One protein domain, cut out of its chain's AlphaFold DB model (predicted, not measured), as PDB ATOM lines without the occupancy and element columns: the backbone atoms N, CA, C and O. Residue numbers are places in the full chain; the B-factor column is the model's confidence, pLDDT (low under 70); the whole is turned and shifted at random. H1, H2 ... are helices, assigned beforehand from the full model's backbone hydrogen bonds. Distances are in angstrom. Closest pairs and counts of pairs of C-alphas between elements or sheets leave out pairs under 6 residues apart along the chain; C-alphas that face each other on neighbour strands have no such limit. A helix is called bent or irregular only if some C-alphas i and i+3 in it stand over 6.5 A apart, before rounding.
ATOM      1  N   GLY A  23     132.071 144.938 145.275       60.78
ATOM      2  CA  GLY A  23     131.523 144.065 144.232       60.78
ATOM      3  C   GLY A  23     132.583 143.301 143.423       60.78
ATOM      4  O   GLY A  23     132.452 142.095 143.260       60.78
ATOM      5  N   GLN A  24     133.675 143.949 143.000       68.38
ATOM      6  CA  GLN A  24     134.787 143.308 142.278       68.38
ATOM      7  C   GLN A  24     135.510 142.273 143.148       68.38
ATOM      8  O   GLN A  24     135.883 141.201 142.672       68.38
ATOM      9  N   LEU A  25     135.688 142.572 144.439       64.00
ATOM     10  CA  LEU A  25     136.285 141.631 145.385       64.00
ATOM     11  C   LEU A  25     135.375 140.416 145.603       64.00
ATOM     12  O   LEU A  25     135.858 139.284 145.623       64.00
ATOM     13  N   ALA A  26     134.068 140.642 145.730       64.50
ATOM     14  CA  ALA A  26     133.089 139.588 145.949       64.50
ATOM     15  C   ALA A  26     132.932 138.682 144.710       64.50
ATOM     16  O   ALA A  26     132.900 137.462 144.850       64.50
ATOM     17  N   GLU A  27     132.946 139.246 143.500       64.94
ATOM     18  CA  GLU A  27     132.989 138.479 142.246       64.94
ATOM     19  C   GLU A  27     134.281 137.662 142.113       64.94
ATOM     20  O   GLU A  27     134.240 136.482 141.762       64.94
ATOM     21  N   ARG A  28     135.437 138.251 142.447       68.62
ATOM     22  CA  ARG A  28     136.732 137.553 142.423       68.62
ATOM     23  C   ARG A  28     136.780 136.388 143.414       68.62
ATOM     24  O   ARG A  28     137.336 135.346 143.089       68.62
ATOM     25  N   MET A  29     136.196 136.558 144.598       68.38
ATOM     26  CA  MET A  29     136.125 135.526 145.641       68.38
ATOM     27  C   MET A  29     135.043 134.467 145.361       68.38
ATOM     28  O   MET A  29     135.170 133.333 145.821       68.38
ATOM     29  N   GLY A  30     133.991 134.813 144.610       69.44
ATOM     30  CA  GLY A  30     132.897 133.911 144.236       69.44
ATOM     31  C   GLY A  30     133.252 132.936 143.112       69.44
ATOM     32  O   GLY A  30     132.904 131.760 143.199       69.44
ATOM     33  N   ARG A  31     134.018 133.383 142.104       69.44
ATOM     34  CA  ARG A  31     134.461 132.545 140.969       69.44
ATOM     35  C   ARG A  31     135.129 131.221 141.369       69.44
ATOM     36  O   ARG A  31     134.687 130.190 140.869       69.44
ATOM     37  N   PRO A  32     136.133 131.187 142.270       69.12
ATOM     38  CA  PRO A  32     136.747 129.926 142.690       69.12
ATOM     39  C   PRO A  32     135.796 129.025 143.492       69.12
ATOM     40  O   PRO A  32     136.061 127.838 143.631       69.12
ATOM     41  N   LYS A  33     134.686 129.567 144.006       69.94
ATOM     42  CA  LYS A  33     133.649 128.826 144.738       69.94
ATOM     43  C   LYS A  33     132.444 128.451 143.863       69.94
ATOM     44  O   LYS A  33     131.418 128.044 144.396       69.94
ATOM     45  N   GLY A  34     132.545 128.607 142.540       71.25
ATOM     46  CA  GLY A  34     131.473 128.262 141.604       71.25
ATOM     47  C   GLY A  34     130.297 129.243 141.590       71.25
ATOM     48  O   GLY A  34     129.237 128.896 141.080       71.25
ATOM     49  N   ILE A  35     130.461 130.458 142.130       71.75
ATOM     50  CA  ILE A  35     129.435 131.509 142.103       71.75
ATOM     51  C   ILE A  35     129.796 132.495 140.978       71.75
ATOM     52  O   ILE A  35     130.689 133.328 141.166       71.75
ATOM     53  N   PRO A  36     129.154 132.404 139.796       56.91
ATOM     54  CA  PRO A  36     129.570 133.149 138.607       56.91
ATOM     55  C   PRO A  36     129.245 134.648 138.673       56.91
ATOM     56  O   PRO A  36     129.995 135.454 138.127       56.91
ATOM     57  N   CYS A  37     128.171 135.043 139.362       63.16
ATOM     58  CA  CYS A  37     127.837 136.443 139.613       63.16
ATOM     59  C   CYS A  37     127.039 136.589 140.915       63.16
ATOM     60  O   CYS A  37     126.213 135.745 141.260       63.16
ATOM     61  N   LEU A  38     127.296 137.666 141.655       69.00
ATOM     62  CA  LEU A  38     126.514 138.021 142.837       69.00
ATOM     63  C   LEU A  38     125.434 139.022 142.428       69.00
ATOM     64  O   LEU A  38     125.719 140.007 141.748       69.00
ATOM     65  N   SER A  39     124.188 138.785 142.842       77.44
ATOM     66  CA  SER A  39     123.099 139.725 142.562       77.44
ATOM     67  C   SER A  39     123.355 141.079 143.241       77.44
ATOM     68  O   SER A  39     123.968 141.141 144.310       77.44
ATOM     69  N   LYS A  40     122.840 142.179 142.668       75.31
ATOM     70  CA  LYS A  40     122.950 143.523 143.275       75.31
ATOM     71  C   LYS A  40     122.399 143.556 144.711       75.31
ATOM     72  O   LYS A  40     122.993 144.197 145.574       75.31
ATOM     73  N   GLY A  41     121.317 142.816 144.974       78.00
ATOM     74  CA  GLY A  41     120.744 142.661 146.314       78.00
ATOM     75  C   GLY A  41     121.675 141.919 147.279       78.00
ATOM     76  O   GLY A  41     121.876 142.369 148.406       78.00
ATOM     77  N   SER A  42     122.322 140.841 146.828       78.06
ATOM     78  CA  SER A  42     123.304 140.093 147.628       78.06
ATOM     79  C   SER A  42     124.550 140.926 147.936       78.06
ATOM     80  O   SER A  42     125.035 140.902 149.064       78.06
ATOM     81  N   ILE A  43     125.048 141.710 146.973       77.12
ATOM     82  CA  ILE A  43     126.198 142.606 147.178       77.12
ATOM     83  C   ILE A  43     125.877 143.665 148.241       77.12
ATOM     84  O   ILE A  43     126.712 143.920 149.111       77.12
ATOM     85  N   ALA A  44     124.675 144.250 148.212       79.25
ATOM     86  CA  ALA A  44     124.241 145.216 149.221       79.25
ATOM     87  C   ALA A  44     124.169 144.587 150.624       79.25
ATOM     88  O   ALA A  44     124.683 145.163 151.584       79.25
ATOM     89  N   GLN A  45     123.613 143.374 150.739       81.31
ATOM     90  CA  GLN A  45     123.552 142.649 152.013       81.31
ATOM     91  C   GLN A  45     124.946 142.305 152.555       81.31
ATOM     92  O   GLN A  45     125.223 142.542 153.729       81.31
ATOM     93  N   ILE A  46     125.849 141.806 151.705       81.00
ATOM     94  CA  ILE A  46     127.232 141.485 152.089       81.00
ATOM     95  C   ILE A  46     127.971 142.753 152.535       81.00
ATOM     96  O   ILE A  46     128.613 142.762 153.585       81.00
ATOM     97  N   THR A  47     127.829 143.848 151.785       78.06
ATOM     98  CA  THR A  47     128.466 145.137 152.099       78.06
ATOM     99  C   THR A  47     128.003 145.688 153.448       78.06
ATOM    100  O   THR A  47     128.822 146.205 154.201       78.06
ATOM    101  N   ALA A  48     126.721 145.538 153.791       81.56
ATOM    102  CA  ALA A  48     126.193 145.970 155.086       81.56
ATOM    103  C   ALA A  48     126.635 145.065 156.254       81.56
ATOM    104  O   ALA A  48     126.837 145.548 157.368       81.56
ATOM    105  N   ARG A  49     126.798 143.756 156.018       82.69
ATOM    106  CA  ARG A  49     127.120 142.768 157.065       82.69
ATOM    107  C   ARG A  49     128.613 142.648 157.375       82.69
ATOM    108  O   ARG A  49     128.952 142.364 158.520       82.69
ATOM    109  N   ILE A  50     129.506 142.889 156.411       85.12
ATOM    110  CA  ILE A  50     130.964 142.779 156.622       85.12
ATOM    111  C   ILE A  50     131.467 143.690 157.759       85.12
ATOM    112  O   ILE A  50     132.151 143.180 158.647       85.12
ATOM    113  N   PRO A  51     131.128 144.995 157.814       84.12
ATOM    114  CA  PRO A  51     131.591 145.864 158.897       84.12
ATOM    115  C   PRO A  51     131.098 145.410 160.275       84.12
ATOM    116  O   PRO A  51     131.842 145.471 161.251       84.12
ATOM    117  N   GLN A  52     129.859 144.909 160.346       83.50
ATOM    118  CA  GLN A  52     129.274 144.376 161.577       83.50
ATOM    119  C   GLN A  52     130.030 143.125 162.040       83.50
ATOM    120  O   GLN A  52     130.435 143.050 163.197       83.50
ATOM    121  N   ALA A  53     130.317 142.195 161.123       85.75
ATOM    122  CA  ALA A  53     131.083 140.986 161.419       85.75
ATOM    123  C   ALA A  53     132.515 141.297 161.899       85.75
ATOM    124  O   ALA A  53     133.004 140.665 162.833       85.75
ATOM    125  N   VAL A  54     133.179 142.302 161.315       87.44
ATOM    126  CA  VAL A  54     134.518 142.733 161.758       87.44
ATOM    127  C   VAL A  54     134.464 143.344 163.158       87.44
ATOM    128  O   VAL A  54     135.254 142.961 164.019       87.44
ATOM    129  N   ALA A  55     133.515 144.249 163.418       87.31
ATOM    130  CA  ALA A  55     133.351 144.856 164.740       87.31
ATOM    131  C   ALA A  55     133.061 143.802 165.823       87.31
ATOM    132  O   ALA A  55     133.547 143.902 166.949       87.31
ATOM    133  N   GLU A  56     132.295 142.769 165.484       86.06
ATOM    134  CA  GLU A  56     132.018 141.633 166.362       86.06
ATOM    135  C   GLU A  56     133.260 140.773 166.602       86.06
ATOM    136  O   GLU A  56     133.571 140.468 167.753       86.06
ATOM    137  N   GLY A  57     134.028 140.475 165.551       86.06
ATOM    138  CA  GLY A  57     135.311 139.783 165.666       86.06
ATOM    139  C   GLY A  57     136.296 140.522 166.574       86.06
ATOM    140  O   GLY A  57     136.946 139.898 167.411       86.06
ATOM    141  N   MET A  58     136.351 141.856 166.489       90.81
ATOM    142  CA  MET A  58     137.179 142.681 167.376       90.81
ATOM    143  C   MET A  58     136.720 142.615 168.837       90.81
ATOM    144  O   MET A  58     137.557 142.488 169.727       90.81
ATOM    145  N   LYS A  59     135.406 142.644 169.104       86.94
ATOM    146  CA  LYS A  59     134.859 142.482 170.465       86.94
ATOM    147  C   LYS A  59     135.180 141.105 171.042       86.94
ATOM    148  O   LYS A  59     135.576 141.002 172.201       86.94
ATOM    149  N   THR A  60     135.048 140.050 170.242       86.75
ATOM    150  CA  THR A  60     135.425 138.693 170.660       86.75
ATOM    151  C   THR A  60     136.938 138.573 170.871       86.75
ATOM    152  O   THR A  60     137.361 137.960 171.846       86.75
ATOM    153  N   GLY A  61     137.763 139.218 170.041       87.19
ATOM    154  CA  GLY A  61     139.213 139.306 170.249       87.19
ATOM    155  C   GLY A  61     139.595 140.028 171.546       87.19
ATOM    156  O   GLY A  61     140.439 139.537 172.290       87.19
ATOM    157  N   ALA A  62     138.929 141.141 171.860       90.31
ATOM    158  CA  ALA A  62     139.154 141.893 173.095       90.31
ATOM    159  C   ALA A  62     138.795 141.080 174.352       90.31
ATOM    160  O   ALA A  62     139.554 141.092 175.316       90.31
ATOM    161  N   ARG A  63     137.686 140.323 174.328       88.38
ATOM    162  CA  ARG A  63     137.313 139.404 175.422       88.38
ATOM    163  C   ARG A  63     138.366 138.322 175.652       88.38
ATOM    164  O   ARG A  63     138.798 138.127 176.784       88.38
ATOM    165  N   LYS A  64     138.845 137.696 174.571       90.31
ATOM    166  CA  LYS A  64     139.911 136.685 174.638       90.31
ATOM    167  C   LYS A  64     141.209 137.255 175.204       90.31
ATOM    168  O   LYS A  64     141.863 136.592 175.998       90.31
ATOM    169  N   LEU A  65     141.567 138.489 174.838       92.00
ATOM    170  CA  LEU A  65     142.743 139.167 175.391       92.00
ATOM    171  C   LEU A  65     142.587 139.485 176.888       92.00
ATOM    172  O   LEU A  65     143.567 139.445 177.622       92.00
ATOM    173  N   ALA A  66     141.362 139.752 177.345       90.00
ATOM    174  CA  ALA A  66     141.027 139.924 178.758       90.00
ATOM    175  C   ALA A  66     140.925 138.592 179.538       90.00
ATOM    176  O   ALA A  66     140.569 138.603 180.713       90.00
ATOM    177  N   GLY A  67     141.235 137.455 178.901       89.62
ATOM    178  CA  GLY A  67     141.232 136.130 179.525       89.62
ATOM    179  C   GLY A  67     139.887 135.399 179.501       89.62
ATOM    180  O   GLY A  67     139.805 134.286 180.015       89.62
ATOM    181  N   ASP A  68     138.843 135.968 178.887       88.69
ATOM    182  CA  ASP A  68     137.552 135.295 178.709       88.69
ATOM    183  C   ASP A  68     137.525 134.516 177.384       88.69
ATOM    184  O   ASP A  68     137.380 135.079 176.293       88.69
ATOM    185  N   TYR A  69     137.667 133.194 177.497       87.25
ATOM    186  CA  TYR A  69     137.633 132.240 176.385       87.25
ATOM    187  C   TYR A  69     136.303 131.480 176.282       87.25
ATOM    188  O   TYR A  69     136.246 130.430 175.638       87.25
TER     189      TYR A  69
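This is residues 23 to 69 of the 258 residues of the protein "Phage integrase family recombinase protein" of Rhizobium favelukesii (UniProt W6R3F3). A long, bent helix, H2, makes the length of the whole, and the short helix H1 sits crosswise near its beginning, giving a lopsided L. The link between them folds back beside H1, while much of H2 stands free as a long arm. The printed part has 47 residues, with two named helices in the order H1, H2 and no named strand; its class is all helix. It is extended, with a radius of gyration of the C-alphas of 14.9 A and spans of 43 by 21 by 13 A.

H1, residues 23 to 33, is followed by a short link of six residues to H2, residues 40 to 65. By its hydrogen bonds H2 was assigned as one helix, but it is bent: C-alphas 48 and 51 are 6.6 A apart. Its arms, H2a, residues 40 to 48, and H2b, residues 51 to 65, stand at a shallow tilt of 30 degrees. H1 and H2a are close but not clearly touching; their closest C-alphas, those of Gly 23 and Ile 43, are 6.3 A apart. Their lines are about perpendicular, at 77 degrees. H1 and H2b are apart. In H2a and H2b every O i to N i+4 pair is within hydrogen-bond range; in H1, 5 of 7 are.

H1 begins at C-alpha 23, (131.523, 144.065, 144.232), and is 15.4 A long. It is neither bent nor irregular, but only just: C-alphas 29 and 32 are 6.4 A apart. H2a begins at C-alpha 40, (122.950, 143.523, 143.275), and is 12.5 A long. H2b is 21.0 A long and ends at C-alpha 65, (142.743, 139.167, 175.391).

The two C-alphas farthest apart, those of Pro 36 and Gly 67, are 42.7 A apart. Residues 48 to 59, which belong to H2, stand free, as do residues 62 to 67, of which 62 to 65 belong to H2. The printed part has no cut and no long link. Its mean pLDDT is 78.6, with residues 23 to 33 and 36 to 38 under 70.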